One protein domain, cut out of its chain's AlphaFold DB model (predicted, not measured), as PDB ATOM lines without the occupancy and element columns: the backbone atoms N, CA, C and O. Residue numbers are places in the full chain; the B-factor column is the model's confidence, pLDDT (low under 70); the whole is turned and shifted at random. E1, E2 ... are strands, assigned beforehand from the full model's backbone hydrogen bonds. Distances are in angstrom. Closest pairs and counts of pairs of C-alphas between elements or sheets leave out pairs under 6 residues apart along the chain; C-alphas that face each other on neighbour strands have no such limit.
ATOM      1  N   ARG A   9       7.609 -27.522 -51.206       70.50
ATOM      2  CA  ARG A   9       8.865 -27.431 -50.453       70.50
ATOM      3  C   ARG A   9       9.986 -28.024 -51.307       70.50
ATOM      4  O   ARG A   9       9.831 -29.151 -51.780       70.50
ATOM      5  N   PRO A  10      11.103 -27.311 -51.508       73.00
ATOM      6  CA  PRO A  10      12.166 -27.806 -52.363       73.00
ATOM      7  C   PRO A  10      12.832 -29.054 -51.771       73.00
ATOM      8  O   PRO A  10      13.008 -29.169 -50.553       73.00
ATOM      9  N   LYS A  11      13.226 -29.971 -52.658       78.69
ATOM     10  CA  LYS A  11      13.938 -31.219 -52.360       78.69
ATOM     11  C   LYS A  11      15.187 -31.291 -53.230       78.69
ATOM     12  O   LYS A  11      15.113 -30.949 -54.405       78.69
ATOM     13  N   GLY A  12      16.310 -31.744 -52.675       78.69
ATOM     14  CA  GLY A  12      17.522 -32.009 -53.459       78.69
ATOM     15  C   GLY A  12      18.182 -30.771 -54.078       78.69
ATOM     16  O   GLY A  12      18.784 -30.879 -55.141       78.69
ATOM     17  N   ILE A  13      18.071 -29.591 -53.453       87.50
ATOM     18  CA  ILE A  13      18.815 -28.407 -53.909       87.50
ATOM     19  C   ILE A  13      20.302 -28.637 -53.646       87.50
ATOM     20  O   ILE A  13      20.698 -28.872 -52.504       87.50
ATOM     21  N   VAL A  14      21.132 -28.492 -54.678       90.00
ATOM     22  CA  VAL A  14      22.589 -28.602 -54.565       90.00
ATOM     23  C   VAL A  14      23.252 -27.312 -55.036       90.00
ATOM     24  O   VAL A  14      23.123 -26.919 -56.190       90.00
ATOM     25  N   LEU A  15      24.008 -26.683 -54.142       92.50
ATOM     26  CA  LEU A  15      24.918 -25.584 -54.435       92.50
ATOM     27  C   LEU A  15      26.355 -26.102 -54.344       92.50
ATOM     28  O   LEU A  15      26.875 -26.303 -53.243       92.50
ATOM     29  N   THR A  16      26.988 -26.357 -55.490       94.44
ATOM     30  CA  THR A  16      28.315 -26.989 -55.554       94.44
ATOM     31  C   THR A  16      29.293 -26.265 -56.468       94.44
ATOM     32  O   THR A  16      28.926 -25.878 -57.571       94.44
ATOM     33  N   GLY A  17      30.545 -26.109 -56.025       91.81
ATOM     34  CA  GLY A  17      31.644 -25.628 -56.873       91.81
ATOM     35  C   GLY A  17      31.568 -24.154 -57.288       91.81
ATOM     36  O   GLY A  17      32.277 -23.742 -58.203       91.81
ATOM     37  N   ASN A  18      30.722 -23.349 -56.644       95.81
ATOM     38  CA  ASN A  18      30.512 -21.951 -57.022       95.81
ATOM     39  C   ASN A  18      31.550 -21.022 -56.388       95.81
ATOM     40  O   ASN A  18      32.048 -21.284 -55.291       95.81
ATOM     41  N   ASN A  19      31.808 -19.885 -57.039       96.56
ATOM     42  CA  ASN A  19      32.615 -18.793 -56.498       96.56
ATOM     43  C   ASN A  19      31.725 -17.577 -56.223       96.56
ATOM     44  O   ASN A  19      31.202 -16.959 -57.145       96.56
ATOM     45  N   PHE A  20      31.594 -17.201 -54.955       94.88
ATOM     46  CA  PHE A  20      30.836 -16.035 -54.517       94.88
ATOM     47  C   PHE A  20      31.788 -14.962 -54.021       94.88
ATOM     48  O   PHE A  20      32.615 -15.224 -53.149       94.88
ATOM     49  N   THR A  21      31.646 -13.741 -54.529       95.69
ATOM     50  CA  THR A  21      32.342 -12.578 -53.977       95.69
ATOM     51  C   THR A  21      31.335 -11.507 -53.608       95.69
ATOM     52  O   THR A  21      30.493 -11.140 -54.419       95.69
ATOM     53  N   SER A  22      31.436 -10.987 -52.390       93.62
ATOM     54  CA  SER A  22      30.659  -9.829 -51.959       93.62
ATOM     55  C   SER A  22      31.518  -8.871 -51.137       93.62
ATOM     56  O   SER A  22      32.482  -9.278 -50.484       93.62
ATOM     57  N   ARG A  23      31.160  -7.581 -51.166       90.00
ATOM     58  CA  ARG A  23      31.657  -6.596 -50.200       90.00
ATOM     59  C   ARG A  23      30.866  -6.732 -48.901       90.00
ATOM     60  O   ARG A  23      31.385  -7.311 -47.960       90.00
ATOM     61  N   ASN A  24      29.615  -6.285 -48.864       92.38
ATOM     62  CA  ASN A  24      28.725  -6.465 -47.715       92.38
ATOM     63  C   ASN A  24      27.536  -7.330 -48.117       92.38
ATOM     64  O   ASN A  24      27.037  -7.215 -49.236       92.38
ATOM     65  N   ILE A  25      27.089  -8.195 -47.213       94.00
ATOM     66  CA  ILE A  25      25.955  -9.079 -47.470       94.00
ATOM     67  C   ILE A  25      25.249  -9.441 -46.171       94.00
ATOM     68  O   ILE A  25      25.887  -9.743 -45.164       94.00
ATOM     69  N   ASP A  26      23.924  -9.445 -46.191       88.94
ATOM     70  CA  ASP A  26      23.154  -9.792 -44.997       88.94
ATOM     71  C   ASP A  26      23.077 -11.311 -44.841       88.94
ATOM     72  O   ASP A  26      23.360 -11.847 -43.769       88.94
ATOM     73  N   TYR A  27      22.776 -12.020 -45.933       87.81
ATOM     74  CA  TYR A  27      22.644 -13.475 -45.957       87.81
ATOM     75  C   TYR A  27      23.296 -14.061 -47.218       87.81
ATOM     76  O   TYR A  27      22.654 -14.083 -48.266       87.81
ATOM     77  N   PRO A  28      24.554 -14.546 -47.147       92.00
ATOM     78  CA  PRO A  28      25.200 -15.230 -48.270       92.00
ATOM     79  C   PRO A  28      24.377 -16.404 -48.795       92.00
ATOM     80  O   PRO A  28      24.241 -16.575 -50.002       92.00
ATOM     81  N   VAL A  29      23.794 -17.179 -47.881       94.31
ATOM     82  CA  VAL A  29      22.766 -18.168 -48.191       94.31
ATOM     83  C   VAL A  29      21.650 -18.063 -47.159       94.31
ATOM     84  O   VAL A  29      21.911 -18.013 -45.953       94.31
ATOM     85  N   ARG A  30      20.398 -18.066 -47.624       90.88
ATOM     86  CA  ARG A  30      19.214 -18.103 -46.763       90.88
ATOM     87  C   ARG A  30      18.268 -19.215 -47.194       90.88
ATOM     88  O   ARG A  30      17.941 -19.326 -48.369       90.88
ATOM     89  N   ILE A  31      17.840 -20.029 -46.235       89.94
ATOM     90  CA  ILE A  31      16.961 -21.180 -46.444       89.94
ATOM     91  C   ILE A  31      15.705 -20.982 -45.603       89.94
ATOM     92  O   ILE A  31      15.798 -20.660 -44.420       89.94
ATOM     93  N   PHE A  32      14.542 -21.180 -46.219       84.31
ATOM     94  CA  PHE A  32      13.238 -20.913 -45.611       84.31
ATOM     95  C   PHE A  32      12.396 -22.185 -45.385       84.31
ATOM     96  O   PHE A  32      11.522 -22.205 -44.530       84.31
ATOM     97  N   ALA A  33      12.680 -23.269 -46.106       84.56
ATOM     98  CA  ALA A  33      12.191 -24.621 -45.837       84.56
ATOM     99  C   ALA A  33      12.912 -25.594 -46.779       84.56
ATOM    100  O   ALA A  33      13.411 -25.193 -47.833       84.56
ATOM    101  N   GLY A  34      12.912 -26.881 -46.445       82.88
ATOM    102  CA  GLY A  34      13.415 -27.921 -47.338       82.88
ATOM    103  C   GLY A  34      13.004 -29.299 -46.854       82.88
ATOM    104  O   GLY A  34      13.014 -29.561 -45.653       82.88
ATOM    105  N   ILE A  35      12.637 -30.183 -47.775       82.31
ATOM    106  CA  ILE A  35      12.353 -31.583 -47.447       82.31
ATOM    107  C   ILE A  35      13.557 -32.455 -47.781       82.31
ATOM    108  O   ILE A  35      14.314 -32.174 -48.711       82.31
ATOM    109  N   SER A  36      13.727 -33.525 -47.014       75.50
ATOM    110  CA  SER A  36      14.712 -34.560 -47.294       75.50
ATOM    111  C   SER A  36      14.030 -35.764 -47.918       75.50
ATOM    112  O   SER A  36      12.948 -36.160 -47.484       75.50
ATOM    113  N   ASP A  37      14.695 -36.408 -48.869       67.69
ATOM    114  CA  ASP A  37      14.439 -37.824 -49.094       67.69
ATOM    115  C   ASP A  37      15.023 -38.630 -47.929       67.69
ATOM    116  O   ASP A  37      16.239 -38.610 -47.729       67.69
ATOM    117  N   ALA A  38      14.182 -39.322 -47.163       56.44
ATOM    118  CA  ALA A  38      14.657 -40.166 -46.070       56.44
ATOM    119  C   ALA A  38      15.502 -41.349 -46.578       56.44
ATOM    120  O   ALA A  38      16.444 -41.748 -45.896       56.44
ATOM    121  N   ALA A  39      15.212 -41.875 -47.776       57.56
ATOM    122  CA  ALA A  39      15.927 -43.018 -48.344       57.56
ATOM    123  C   ALA A  39      17.296 -42.621 -48.914       57.56
ATOM    124  O   ALA A  39      18.262 -43.369 -48.790       57.56
ATOM    125  N   LEU A  40      17.393 -41.427 -49.508       57.59
ATOM    126  CA  LEU A  40      18.618 -40.961 -50.168       57.59
ATOM    127  C   LEU A  40      19.452 -40.000 -49.312       57.59
ATOM    128  O   LEU A  40      20.505 -39.557 -49.764       57.59
ATOM    129  N   LEU A  41      18.978 -39.633 -48.110       63.53
ATOM    130  CA  LEU A  41      19.533 -38.532 -47.307       63.53
ATOM    131  C   LEU A  41      19.787 -37.285 -48.170       63.53
ATOM    132  O   LEU A  41      20.792 -36.590 -48.029       63.53
ATOM    133  N   ASN A  42      18.874 -37.022 -49.104       67.44
ATOM    134  CA  ASN A  42      19.018 -35.949 -50.075       67.44
ATOM    135  C   ASN A  42      18.167 -34.762 -49.621       67.44
ATOM    136  O   ASN A  42      16.944 -34.771 -49.774       67.44
ATOM    137  N   GLY A  43      18.816 -33.795 -48.975       83.31
ATOM    138  CA  GLY A  43      18.225 -32.538 -48.519       83.31
ATOM    139  C   GLY A  43      18.751 -31.358 -49.329       83.31
ATOM    140  O   GLY A  43      18.924 -31.450 -50.542       83.31
ATOM    141  N   ILE A  44      19.032 -30.246 -48.656       90.75
ATOM    142  CA  ILE A  44      19.778 -29.137 -49.258       90.75
ATOM    143  C   ILE A  44      21.268 -29.404 -49.046       90.75
ATOM    144  O   ILE A  44      21.690 -29.697 -47.927       90.75
ATOM    145  N   THR A  45      22.072 -29.298 -50.099       91.50
ATOM    146  CA  THR A  45      23.520 -29.519 -50.050       91.50
ATOM    147  C   THR A  45      24.263 -28.272 -50.503       91.50
ATOM    148  O   THR A  45      24.017 -27.759 -51.587       91.50
ATOM    149  N   ILE A  46      25.201 -27.796 -49.691       94.31
ATOM    150  CA  ILE A  46      26.093 -26.675 -49.984       94.31
ATOM    151  C   ILE A  46      27.517 -27.190 -49.826       94.31
ATOM    152  O   ILE A  46      28.012 -27.337 -48.707       94.31
ATOM    153  N   GLN A  47      28.181 -27.490 -50.937       94.44
ATOM    154  CA  GLN A  47      29.479 -28.154 -50.900       94.44
ATOM    155  C   GLN A  47      30.519 -27.531 -51.818       94.44
ATOM    156  O   GLN A  47      30.200 -27.046 -52.897       94.44
ATOM    157  N   SER A  48      31.784 -27.589 -51.413       95.88
ATOM    158  CA  SER A  48      32.915 -27.241 -52.287       95.88
ATOM    159  C   SER A  48      32.823 -25.843 -52.926       95.88
ATOM    160  O   SER A  48      33.399 -25.611 -53.983       95.88
ATOM    161  N   ASN A  49      32.094 -24.905 -52.313       97.69
ATOM    162  CA  ASN A  49      31.992 -23.532 -52.800       97.69
ATOM    163  C   ASN A  49      33.111 -22.671 -52.206       97.69
ATOM    164  O   ASN A  49      33.627 -22.951 -51.118       97.69
ATOM    165  N   ASN A  50      33.441 -21.581 -52.887       97.69
ATOM    166  CA  ASN A  50      34.347 -20.546 -52.414       97.69
ATOM    167  C   ASN A  50      33.558 -19.267 -52.112       97.69
ATOM    168  O   ASN A  50      32.990 -18.661 -53.017       97.69
ATOM    169  N   PHE A  51      33.524 -18.849 -50.850       97.44
ATOM    170  CA  PHE A  51      32.869 -17.617 -50.418       97.44
ATOM    171  C   PHE A  51      33.917 -16.582 -50.018       97.44
ATOM    172  O   PHE A  51      34.552 -16.711 -48.973       97.44
ATOM    173  N   ARG A  52      34.068 -15.515 -50.802       97.12
ATOM    174  CA  ARG A  52      34.908 -14.359 -50.480       97.12
ATOM    175  C   ARG A  52      34.033 -13.182 -50.059       97.12
ATOM    176  O   ARG A  52      33.426 -12.520 -50.893       97.12
ATOM    177  N   ILE A  53      34.000 -12.888 -48.764       96.06
ATOM    178  CA  ILE A  53      33.242 -11.762 -48.207       96.06
ATOM    179  C   ILE A  53      34.256 -10.747 -47.685       96.06
ATOM    180  O   ILE A  53      34.881 -10.963 -46.649       96.06
ATOM    181  N   ILE A  54      34.462  -9.683 -48.462       94.00
ATOM    182  CA  ILE A  54      35.521  -8.685 -48.250       94.00
ATOM    183  C   ILE A  54      35.180  -7.767 -47.070       94.00
ATOM    184  O   ILE A  54      36.050  -7.434 -46.271       94.00
ATOM    185  N   GLY A  55      33.918  -7.355 -46.974       90.81
ATOM    186  CA  GLY A  55      33.374  -6.534 -45.899       90.81
ATOM    187  C   GLY A  55      32.658  -7.385 -44.852       90.81
ATOM    188  O   GLY A  55      33.204  -8.370 -44.349       90.81
ATOM    189  N   LYS A  56      31.443  -6.985 -44.468       90.69
ATOM    190  CA  LYS A  56      30.731  -7.564 -43.321       90.69
ATOM    191  C   LYS A  56      29.589  -8.490 -43.740       90.69
ATOM    192  O   LYS A  56      28.907  -8.263 -44.739       90.69
ATOM    193  N   ILE A  57      29.375  -9.511 -42.908       92.88
ATOM    194  CA  ILE A  57      28.121 -10.259 -42.845       92.88
ATOM    195  C   ILE A  57      27.237  -9.550 -41.820       92.88
ATOM    196  O   ILE A  57      27.579  -9.548 -40.636       92.88
ATOM    197  N   ASN A  58      26.146  -8.923 -42.259       89.62
ATOM    198  CA  ASN A  58      25.382  -7.998 -41.406       89.62
ATOM    199  C   ASN A  58      24.236  -8.651 -40.622       89.62
ATOM    200  O   ASN A  58      23.501  -7.960 -39.921       89.62
ATOM    201  N   ASN A  59      24.058  -9.969 -40.708       86.81
ATOM    202  CA  ASN A  59      23.080 -10.632 -39.855       86.81
ATOM    203  C   ASN A  59      23.576 -10.755 -38.402       86.81
ATOM    204  O   ASN A  59      24.776 -10.761 -38.123       86.81
ATOM    205  N   TYR A  60      22.625 -10.893 -37.476       80.69
ATOM    206  CA  TYR A  60      22.859 -10.885 -36.028       80.69
ATOM    207  C   TYR A  60      23.955 -11.861 -35.561       80.69
ATOM    208  O   TYR A  60      24.790 -11.515 -34.727       80.69
ATOM    209  N   TYR A  61      24.002 -13.066 -36.137       80.81
ATOM    210  CA  TYR A  61      24.977 -14.099 -35.773       80.81
ATOM    211  C   TYR A  61      26.195 -14.158 -36.700       80.81
ATOM    212  O   TYR A  61      27.022 -15.067 -36.559       80.81
ATOM    213  N   ARG A  62      26.301 -13.211 -37.642       90.06
ATOM    214  CA  ARG A  62      27.329 -13.149 -38.686       90.06
ATOM    215  C   ARG A  62      27.522 -14.511 -39.358       90.06
ATOM    216  O   ARG A  62      28.644 -15.014 -39.452       90.06
ATOM    217  N   SER A  63      26.411 -15.154 -39.711       90.88
ATOM    218  CA  SER A  63      26.383 -16.509 -40.252       90.88
ATOM    219  C   SER A  63      26.480 -16.525 -41.773       90.88
ATOM    220  O   SER A  63      25.891 -15.678 -42.446       90.88
ATOM    221  N   LEU A  64      27.205 -17.503 -42.323       93.88
ATOM    222  CA  LEU A  64      27.249 -17.720 -43.773       93.88
ATOM    223  C   LEU A  64      25.887 -18.202 -44.296       93.88
ATOM    224  O   LEU A  64      25.382 -17.684 -45.288       93.88
ATOM    225  N   ILE A  65      25.310 -19.196 -43.621       93.50
ATOM    226  CA  ILE A  65      24.031 -19.809 -43.969       93.50
ATOM    227  C   ILE A  65      23.045 -19.515 -42.843       93.50
ATOM    228  O   ILE A  65      23.268 -19.911 -41.698       93.50
ATOM    229  N   ASN A  66      21.946 -18.837 -43.160       90.38
ATOM    230  CA  ASN A  66      20.832 -18.637 -42.238       90.38
ATOM    231  C   ASN A  66      19.654 -19.528 -42.639       90.38
ATOM    232  O   ASN A  66      19.240 -19.542 -43.796       90.38
ATOM    233  N   ILE A  67      19.110 -20.253 -41.673       87.94
ATOM    234  CA  ILE A  67      17.961 -21.134 -41.837       87.94
ATOM    235  C   ILE A  67      16.837 -20.591 -40.976       87.94
ATOM    236  O   ILE A  67      17.022 -20.307 -39.790       87.94
ATOM    237  N   ARG A  68      15.670 -20.460 -41.590       84.69
ATOM    238  CA  ARG A  68      14.416 -20.091 -40.954       84.69
ATOM    239  C   ARG A  68      13.370 -21.129 -41.314       84.69
ATOM    240  O   ARG A  68      13.468 -21.789 -42.344       84.69
ATOM    241  N   GLU A  69      12.382 -21.252 -40.451       79.75
ATOM    242  CA  GLU A  69      11.122 -21.904 -40.786       79.75
ATOM    243  C   GLU A  69      10.199 -20.900 -41.487       79.75
ATOM    244  O   GLU A  69      10.275 -19.692 -41.236       79.75
ATOM    245  N   VAL A  70       9.309 -21.396 -42.341       80.81
ATOM    246  CA  VAL A  70       8.251 -20.576 -42.943       80.81
ATOM    247  C   VAL A  70       6.929 -20.854 -42.234       80.81
ATOM    248  O   VAL A  70       6.506 -22.016 -42.210       80.81
ATOM    249  N   PRO A  71       6.263 -19.821 -41.679       80.38
ATOM    250  CA  PRO A  71       4.877 -19.931 -41.259       80.38
ATOM    251  C   PRO A  71       3.974 -20.022 -42.492       80.38
ATOM    252  O   PRO A  71       4.068 -19.207 -43.408       80.38
ATOM    253  N   VAL A  72       3.076 -20.997 -42.503       78.50
ATOM    254  CA  VAL A  72       2.056 -21.175 -43.539       78.50
ATOM    255  C   VAL A  72       0.710 -21.319 -42.853       78.50
ATOM    256  O   VAL A  72       0.574 -22.080 -41.899       78.50
ATOM    257  N   THR A  73      -0.296 -20.595 -43.330       80.94
ATOM    258  CA  THR A  73      -1.665 -20.760 -42.847       80.94
ATOM    259  C   THR A  73      -2.338 -21.910 -43.588       80.94
ATOM    260  O   THR A  73      -2.582 -21.823 -44.790       80.94
ATOM    261  N   GLU A  74      -2.670 -22.970 -42.862       75.00
ATOM    262  CA  GLU A  74      -3.363 -24.156 -43.363       75.00
ATOM    263  C   GLU A  74      -4.612 -24.390 -42.523       75.00
ATOM    264  O   GLU A  74      -4.531 -24.472 -41.300       75.00
ATOM    265  N   ASN A  75      -5.783 -24.477 -43.162       78.56
ATOM    266  CA  ASN A  75      -7.063 -24.686 -42.473       78.56
ATOM    267  C   ASN A  75      -7.272 -23.723 -41.282       78.56
ATOM    268  O   ASN A  75      -7.652 -24.139 -40.189       78.56
ATOM    269  N   ASN A  76      -6.971 -22.433 -41.485       81.44
ATOM    270  CA  ASN A  76      -7.016 -21.373 -40.466       81.44
ATOM    271  C   ASN A  76      -6.074 -21.577 -39.258       81.44
ATOM    272  O   ASN A  76      -6.263 -20.949 -38.218       81.44
ATOM    273  N   ARG A  77      -5.042 -22.419 -39.378       80.25
ATOM    274  CA  ARG A  77      -3.998 -22.625 -38.361       80.25
ATOM    275  C   ARG A  77      -2.614 -22.351 -38.943       80.25
ATOM    276  O   ARG A  77      -2.343 -22.689 -40.089       80.25
ATOM    277  N   THR A  78      -1.716 -21.761 -38.157       80.75
ATOM    278  CA  THR A  78      -0.323 -21.550 -38.582       80.75
ATOM    279  C   THR A  78       0.487 -22.833 -38.402       80.75
ATOM    280  O   THR A  78       0.767 -23.254 -37.278       80.75
ATOM    281  N   ALA A  79       0.878 -23.450 -39.512       81.31
ATOM    282  CA  ALA A  79       1.894 -24.489 -39.580       81.31
ATOM    283  C   ALA A  79       3.279 -23.856 -39.782       81.31
ATOM    284  O   ALA A  79       3.400 -22.789 -40.374       81.31
ATOM    285  N   TYR A  80       4.331 -24.514 -39.296       78.88
ATOM    286  CA  TYR A  80       5.715 -24.070 -39.480       78.88
ATOM    287  C   TYR A  80       6.506 -25.183 -40.143       78.88
ATOM    288  O   TYR A  80       6.532 -26.310 -39.641       78.88
ATOM    289  N   TYR A  81       7.138 -24.863 -41.269       82.94
ATOM    290  CA  TYR A  81       7.881 -25.835 -42.057       82.94
ATOM    291  C   TYR A  81       9.386 -25.687 -41.854       82.94
ATOM    292  O   TYR A  81       9.946 -24.667 -42.260       82.94
ATOM    293  N   PRO A  82      10.054 -26.694 -41.264       83.25
ATOM    294  CA  PRO A  82      11.492 -26.655 -41.067       83.25
ATOM    295  C   PRO A  82      12.247 -27.078 -42.331       83.25
ATOM    296  O   PRO A  82      11.674 -27.561 -43.314       83.25
ATOM    297  N   THR A  83      13.570 -26.957 -42.272       85.88
ATOM    298  CA  THR A  83      14.473 -27.686 -43.164       85.88
ATOM    299  C   THR A  83      14.767 -29.059 -42.562       85.88
ATOM    300  O   THR A  83      15.273 -29.156 -41.447       85.88
ATOM    301  N   ALA A  84      14.450 -30.135 -43.278       83.75
ATOM    302  CA  ALA A  84      14.631 -31.495 -42.775       83.75
ATOM    303  C   ALA A  84      16.111 -31.916 -42.733       83.75
ATOM    304  O   ALA A  84      16.576 -32.483 -41.752       83.75
ATOM    305  N   LEU A  85      16.880 -31.592 -43.775       85.56
ATOM    306  CA  LEU A  85      18.303 -31.919 -43.855       85.56
ATOM    307  C   LEU A  85      19.067 -30.822 -44.589       85.56
ATOM    308  O   LEU A  85      18.723 -30.466 -45.719       85.56
ATOM    309  N   LEU A  86      20.137 -30.346 -43.959       88.62
ATOM    310  CA  LEU A  86      21.149 -29.505 -44.577       88.62
ATOM    311  C   LEU A  86      22.512 -30.191 -44.486       88.62
ATOM    312  O   LEU A  86      22.969 -30.536 -43.398       88.62
ATOM    313  N   SER A  87      23.190 -30.308 -45.623       88.50
ATOM    314  CA  SER A  87      24.575 -30.759 -45.694       88.50
ATOM    315  C   SER A  87      25.480 -29.628 -46.158       88.50
ATOM    316  O   SER A  87      25.321 -29.113 -47.258       88.50
ATOM    317  N   VAL A  88      26.444 -29.238 -45.328       90.94
ATOM    318  CA  VAL A  88      27.402 -28.165 -45.597       90.94
ATOM    319  C   VAL A  88      28.810 -28.706 -45.437       90.94
ATOM    320  O   VAL A  88      29.254 -28.969 -44.316       90.94
ATOM    321  N   PHE A  89      29.546 -28.878 -46.532       90.88
ATOM    322  CA  PHE A  89      30.871 -29.471 -46.418       90.88
ATOM    323  C   PHE A  89      31.885 -29.047 -47.471       90.88
ATOM    324  O   PHE A  89      31.548 -28.673 -48.585       90.88
ATOM    325  N   ASN A  90      33.164 -29.101 -47.101       92.62
ATOM    326  CA  ASN A  90      34.297 -28.739 -47.961       92.62
ATOM    327  C   ASN A  90      34.246 -27.304 -48.533       92.62
ATOM    328  O   ASN A  90      34.943 -27.015 -49.503       92.62
ATOM    329  N   ASN A  91      33.459 -26.384 -47.962       96.19
ATOM    330  CA  ASN A  91      33.428 -25.000 -48.439       96.19
ATOM    331  C   ASN A  91      34.664 -24.224 -47.956       96.19
ATOM    332  O   ASN A  91      35.101 -24.370 -46.810       96.19
ATOM    333  N   ASN A  92      35.204 -23.362 -48.815       97.50
ATOM    334  CA  ASN A  92      36.293 -22.450 -48.487       97.50
ATOM    335  C   ASN A  92      35.750 -21.032 -48.321       97.50
ATOM    336  O   ASN A  92      35.254 -20.433 -49.268       97.50
ATOM    337  N   ILE A  93      35.845 -20.488 -47.119       96.94
ATOM    338  CA  ILE A  93      35.324 -19.175 -46.771       96.94
ATOM    339  C   ILE A  93      36.506 -18.250 -46.487       96.94
ATOM    340  O   ILE A  93      37.488 -18.626 -45.845       96.94
ATOM    341  N   ARG A  94      36.428 -17.026 -46.990       96.56
ATOM    342  CA  ARG A  94      37.372 -15.945 -46.733       96.56
ATOM    343  C   ARG A  94      36.576 -14.757 -46.234       96.56
ATOM    344  O   ARG A  94      35.988 -14.025 -47.028       96.56
ATOM    345  N   SER A  95      36.516 -14.617 -44.918       95.06
ATOM    346  CA  SER A  95      35.844 -13.508 -44.254       95.06
ATOM    347  C   SER A  95      36.545 -13.180 -42.943       95.06
ATOM    348  O   SER A  95      36.905 -14.073 -42.170       95.06
ATOM    349  N   THR A  96      36.717 -11.892 -42.668       93.12
ATOM    350  CA  THR A  96      37.285 -11.397 -41.405       93.12
ATOM    351  C   THR A  96      36.252 -11.335 -40.280       93.12
ATOM    352  O   THR A  96      36.626 -11.216 -39.119       93.12
ATOM    353  N   ASN A  97      34.959 -11.448 -40.605       91.56
ATOM    354  CA  ASN A  97      33.858 -11.221 -39.671       91.56
ATOM    355  C   ASN A  97      32.843 -12.379 -39.630       91.56
ATOM    356  O   ASN A  97      31.681 -12.181 -39.297       91.56
ATOM    357  N   LEU A  98      33.252 -13.592 -39.993       91.88
ATOM    358  CA  LEU A  98      32.380 -14.762 -39.915       91.88
ATOM    359  C   LEU A  98      32.315 -15.292 -38.479       91.88
ATOM    360  O   LEU A  98      33.329 -15.722 -37.930       91.88
ATOM    361  N   GLY A  99      31.114 -15.307 -37.900       87.12
ATOM    362  CA  GLY A  99      30.867 -15.901 -36.585       87.12
ATOM    363  C   GLY A  99      30.600 -17.404 -36.669       87.12
ATOM    364  O   GLY A  99      31.225 -18.195 -35.962       87.12
ATOM    365  N   ASN A 100      29.679 -17.803 -37.550       86.38
ATOM    366  CA  ASN A 100      29.188 -19.178 -37.658       86.38
ATOM    367  C   ASN A 100      29.023 -19.586 -39.123       86.38
ATOM    368  O   ASN A 100      28.692 -18.761 -39.968       86.38
ATOM    369  N   VAL A 101      29.198 -20.867 -39.438       90.38
ATOM    370  CA  VAL A 101      28.886 -21.371 -40.783       90.38
ATOM    371  C   VAL A 101      27.375 -21.463 -40.967       90.38
ATOM    372  O   VAL A 101      26.861 -21.024 -41.991       90.38
ATOM    373  N   VAL A 102      26.661 -21.980 -39.968       89.25
ATOM    374  CA  VAL A 102      25.208 -22.180 -40.029       89.25
ATOM    375  C   VAL A 102      24.529 -21.528 -38.830       89.25
ATOM    376  O   VAL A 102      25.020 -21.593 -37.708       89.25
ATOM    377  N   ASP A 103      23.380 -20.910 -39.055       86.31
ATOM    378  CA  ASP A 103      22.501 -20.410 -38.007       86.31
ATOM    379  C   ASP A 103      21.060 -20.867 -38.251       86.31
ATOM    380  O   ASP A 103      20.510 -20.571 -39.308       86.31
ATOM    381  N   GLY A 104      20.453 -21.561 -37.285       76.62
ATOM    382  CA  GLY A 104      19.085 -22.091 -37.362       76.62
ATOM    383  C   GLY A 104      18.127 -21.452 -36.357       76.62
ATOM    384  O   GLY A 104      17.523 -22.157 -35.550       76.62
ATOM    385  N   SER A 105      18.020 -20.122 -36.348       69.25
ATOM    386  CA  SER A 105      17.136 -19.391 -35.424       69.25
ATOM    387  C   SER A 105      15.651 -19.637 -35.726       69.25
ATOM    388  O   SER A 105      15.124 -19.169 -36.737       69.25
ATOM    389  N   SER A 106      14.958 -20.303 -34.800       68.94
ATOM    390  CA  SER A 106      13.501 -20.473 -34.826       68.94
ATOM    391  C   SER A 106      12.761 -19.229 -34.338       68.94
ATOM    392  O   SER A 106      13.252 -18.505 -33.473       68.94
ATOM    393  N   THR A 107      11.564 -19.012 -34.874       67.31
ATOM    394  CA  THR A 107      10.609 -17.986 -34.430       67.31
ATOM    395  C   THR A 107       9.384 -18.582 -33.725       67.31
ATOM    396  O   THR A 107       8.676 -17.864 -33.027       67.31
ATOM    397  N   SER A 108       9.145 -19.891 -33.859       64.56
ATOM    398  CA  SER A 108       7.951 -20.612 -33.399       64.56
ATOM    399  C   SER A 108       8.191 -21.507 -32.179       64.56
ATOM    400  O   SER A 108       7.281 -22.215 -31.745       64.56
ATOM    401  N   LYS A 109       9.419 -21.507 -31.638       67.25
ATOM    402  CA  LYS A 109       9.931 -22.477 -30.647       67.25
ATOM    403  C   LYS A 109      10.085 -23.913 -31.184       67.25
ATOM    404  O   LYS A 109      10.496 -24.780 -30.416       67.25
ATOM    405  N   LYS A 110       9.779 -24.180 -32.463       68.69
ATOM    406  CA  LYS A 110      10.075 -25.454 -33.151       68.69
ATOM    407  C   LYS A 110      11.411 -25.386 -33.883       68.69
ATOM    408  O   LYS A 110      11.814 -24.319 -34.329       68.69
ATOM    409  N   ASP A 111      12.092 -26.508 -34.058       71.12
ATOM    410  CA  ASP A 111      13.404 -26.514 -34.711       71.12
ATOM    411  C   ASP A 111      13.308 -26.068 -36.179       71.12
ATOM    412  O   ASP A 111      12.581 -26.668 -36.963       71.12
ATOM    413  N   ALA A 112      14.078 -25.046 -36.577       80.31
ATOM    414  CA  ALA A 112      14.146 -24.588 -37.973       80.31
ATOM    415  C   ALA A 112      14.951 -25.544 -38.880       80.31
ATOM    416  O   ALA A 112      14.813 -25.514 -40.106       80.31
ATOM    417  N   LEU A 113      15.789 -26.394 -38.279       82.69
ATOM    418  CA  LEU A 113      16.595 -27.420 -38.934       82.69
ATOM    419  C   LEU A 113      16.536 -28.713 -38.115       82.69
ATOM    420  O   LEU A 113      16.862 -28.687 -36.934       82.69
ATOM    421  N   GLN A 114      16.179 -29.831 -38.747       79.75
ATOM    422  CA  GLN A 114      16.151 -31.140 -38.082       79.75
ATOM    423  C   GLN A 114      17.539 -31.800 -38.105       79.75
ATOM    424  O   GLN A 114      18.095 -32.124 -37.058       79.75
ATOM    425  N   LEU A 115      18.156 -31.940 -39.285       80.62
ATOM    426  CA  LEU A 115      19.444 -32.621 -39.438       80.62
ATOM    427  C   LEU A 115      20.511 -31.731 -40.087       80.62
ATOM    428  O   LEU A 115      20.298 -31.183 -41.169       80.62
ATOM    429  N   LEU A 116      21.686 -31.635 -39.453       85.50
ATOM    430  CA  LEU A 116      22.848 -30.910 -39.977       85.50
ATOM    431  C   LEU A 116      24.047 -31.834 -40.205       85.50
ATOM    432  O   LEU A 116      24.627 -32.358 -39.251       85.50
ATOM    433  N   PHE A 117      24.501 -31.944 -41.452       84.69
ATOM    434  CA  PHE A 117      25.820 -32.490 -41.776       84.69
ATOM    435  C   PHE A 117      26.786 -31.331 -41.990       84.69
ATOM    436  O   PHE A 117      26.624 -30.565 -42.933       84.69
ATOM    437  N   LEU A 118      27.784 -31.178 -41.120       85.50
ATOM    438  CA  LEU A 118      28.716 -30.051 -41.176       85.50
ATOM    439  C   LEU A 118      30.154 -30.559 -41.096       85.50
ATOM    440  O   LEU A 118      30.572 -31.061 -40.056       85.50
ATOM    441  N   ASN A 119      30.905 -30.478 -42.198       85.75
ATOM    442  CA  ASN A 119      32.230 -31.099 -42.264       85.75
ATOM    443  C   ASN A 119      33.230 -30.331 -43.137       85.75
ATOM    444  O   ASN A 119      32.900 -29.876 -44.223       85.75
ATOM    445  N   ASN A 120      34.494 -30.246 -42.723       87.00
ATOM    446  CA  ASN A 120      35.606 -29.716 -43.529       87.00
ATOM    447  C   ASN A 120      35.443 -28.307 -44.146       87.00
ATOM    448  O   ASN A 120      36.247 -27.909 -44.987       87.00
ATOM    449  N   ASN A 121      34.463 -27.512 -43.719       90.19
ATOM    450  CA  ASN A 121      34.397 -26.088 -44.039       90.19
ATOM    451  C   ASN A 121      35.569 -25.325 -43.404       90.19
ATOM    452  O   ASN A 121      35.948 -25.587 -42.257       90.19
ATOM    453  N   LYS A 122      36.158 -24.389 -44.143       94.12
ATOM    454  CA  LYS A 122      37.308 -23.594 -43.698       94.12
ATOM    455  C   LYS A 122      36.966 -22.115 -43.751       94.12
ATOM    456  O   LYS A 122      36.358 -21.686 -44.718       94.12
ATOM    457  N   ASN A 123      37.397 -21.335 -42.762       95.19
ATOM    458  CA  ASN A 123      37.457 -19.878 -42.849       95.19
ATOM    459  C   ASN A 123      38.913 -19.412 -42.755       95.19
ATOM    460  O   ASN A 123      39.612 -19.768 -41.806       95.19
ATOM    461  N   ASN A 124      39.379 -18.640 -43.738       95.75
ATOM    462  CA  ASN A 124      40.766 -18.169 -43.847       95.75
ATOM    463  C   ASN A 124      41.785 -19.314 -43.668       95.75
ATOM    464  O   ASN A 124      42.742 -19.213 -42.903       95.75
ATOM    465  N   GLY A 125      41.522 -20.453 -44.319       91.94
ATOM    466  CA  GLY A 125      42.368 -21.652 -44.269       91.94
ATOM    467  C   GLY A 125      42.217 -22.524 -43.014       91.94
ATOM    468  O   GLY A 125      42.641 -23.679 -43.035       91.94
ATOM    469  N   LYS A 126      41.568 -22.039 -41.950       90.44
ATOM    470  CA  LYS A 126      41.361 -22.787 -40.697       90.44
ATOM    471  C   LYS A 126      40.002 -23.477 -40.691       90.44
ATOM    472  O   LYS A 126      39.014 -22.889 -41.116       90.44
ATOM    473  N   LEU A 127      39.930 -24.709 -40.183       85.44
ATOM    474  CA  LEU A 127      38.655 -25.423 -40.046       85.44
ATOM    475  C   LEU A 127      37.683 -24.637 -39.153       85.44
ATOM    476  O   LEU A 127      38.018 -24.280 -38.023       85.44
ATOM    477  N   LEU A 128      36.469 -24.418 -39.655       84.94
ATOM    478  CA  LEU A 128      35.384 -23.756 -38.942       84.94
ATOM    479  C   LEU A 128      34.084 -24.527 -39.194       84.94
ATOM    480  O   LEU A 128      33.612 -24.575 -40.321       84.94
ATOM    481  N   GLN A 129      33.518 -25.126 -38.141       79.56
ATOM    482  CA  GLN A 129      32.247 -25.875 -38.172       79.56
ATOM    483  C   GLN A 129      31.275 -25.359 -37.095       79.56
ATOM    484  O   GLN A 129      30.545 -26.122 -36.473       79.56
ATOM    485  N   THR A 130      31.315 -24.069 -36.774       77.62
ATOM    486  CA  THR A 130      30.429 -23.504 -35.748       77.62
ATOM    487  C   THR A 130      29.023 -23.344 -36.322       77.62
ATOM    488  O   THR A 130      28.876 -22.721 -37.376       77.62
ATOM    489  N   ALA A 131      28.005 -23.864 -35.634       78.25
ATOM    490  CA  ALA A 131      26.607 -23.532 -35.891       78.25
ATOM    491  C   ALA A 131      25.917 -23.004 -34.621       78.25
ATOM    492  O   ALA A 131      26.389 -23.288 -33.519       78.25
ATOM    493  N   ARG A 132      24.840 -22.216 -34.771       73.56
ATOM    494  CA  ARG A 132      24.086 -21.600 -33.657       73.56
ATOM    495  C   ARG A 132      22.572 -21.862 -33.681       73.56
ATOM    496  O   ARG A 132      22.013 -22.197 -34.726       73.56
ATOM    497  N   ASN A 133      21.945 -21.619 -32.515       65.56
ATOM    498  CA  ASN A 133      20.519 -21.755 -32.139       65.56
ATOM    499  C   ASN A 133      20.053 -23.192 -31.859       65.56
ATOM    500  O   ASN A 133      20.880 -23.973 -31.407       65.56
ATOM    501  N   TYR A 134      18.766 -23.534 -32.061       54.69
ATOM    502  CA  TYR A 134      18.136 -24.845 -31.762       54.69
ATOM    503  C   TYR A 134      18.862 -26.068 -32.377       54.69
ATOM    504  O   TYR A 134      18.547 -27.216 -32.090       54.69
ATOM    505  N   ILE A 135      19.923 -25.827 -33.143       60.50
ATOM    506  CA  ILE A 135      21.062 -26.722 -33.340       60.50
ATOM    507  C   ILE A 135      21.892 -26.747 -32.027       60.50
ATOM    508  O   ILE A 135      22.986 -26.183 -31.955       60.50
ATOM    509  N   GLY A 136      21.337 -27.324 -30.949       52.38
ATOM    510  CA  GLY A 136      21.785 -27.109 -29.556       52.38
ATOM    511  C   GLY A 136      23.274 -27.370 -29.272       52.38
ATOM    512  O   GLY A 136      23.888 -26.731 -28.421       52.38
TER     513      GLY A 136
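Overview. This is residues 9 to 136 of the 223 residues of an uncharacterized protein of Listeria cornellensis FSL F6-0969 (UniProt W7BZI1). The chain is wound in stacked turns, a short solenoid whose three walls are parallel sheets: E1 E4 E9 E12 and E3 E6 E11 E13 lie face to face as a sandwich, and E2 E5 E10 stands across one end between them. At the other end the hairpin E7 E8 reaches away from the turns, between E6 and E9. The printed part has 128 residues with no named helix and thirteen named strands, E1 to E13 in chain order; its class is all strand, with 59 residues in named elements, under half. It is compact, with a radius of gyration of the C-alphas of 14.6 A and spans of 48 by 32 by 24 A.

Along the chain. Begin with the sheet E1 E4 E9 E12: find C-alpha 14 at (22.589, -28.602, -54.565), where E1, residues 14 to 16, begins. Beside it look for E4, residues 44 to 47, then E9, residues 83 to 89, 16.8 A long, and E12, residues 113 to 119, 16.4 A long. The end sheet holds E2, residues 19 to 22, E5, residues 50 to 53, and E10, residues 92 to 95. The facing sheet holds E3, residues 29 to 31, E6, residues 63 to 67, E11, residues 100 to 104, and E13, residues 131 to 133, ending at C-alpha 133, (20.519, -21.755, -32.139). E7, residues 70 to 74, is 12.2 A long and E8, residues 77 to 81, is 12.8 A long.

Arrangement. In the first sheet, E9 and E12 are parallel at 8 degrees, with N 88 and O 117 within hydrogen-bond range at 2.7 A. E4 and E9 are parallel at 7 degrees; look at N 46 and O 87, 2.8 A. E1, an edge strand, is parallel to E4, with N 15 and O 45 at 2.8 A. Follow E1 past Thr 16: it runs on into E2 at 88 degrees, as E4 does into E5 at 87 degrees and E9 into E10 at 91 degrees. E5 and E10 are parallel, with N 94 and O 51 at 2.7 A. In the facing sheet, E6 and E11 are parallel at 16 degrees, with N 67 and O 103 at 2.8 A. The two sheets of the sandwich have best planes 10 degrees apart; the closest C-alphas of E11 and E12, Gly 104 and Leu 113, are 6.1 A apart. E7 and E8 form an antiparallel hairpin at 143 degrees, with N 72 and O 79 at 2.8 A.

Size, cuts and confidence. The C-alphas of Asn 75 and Gly 125, the two farthest apart, are 49.6 A apart. The printed part has no cut; the links E3 to E4 and E12 to E13 are long. The mean pLDDT of the printed part is 84.5, and it is under 70 at residues 37 to 42, 105 to 110 and 133 to 136.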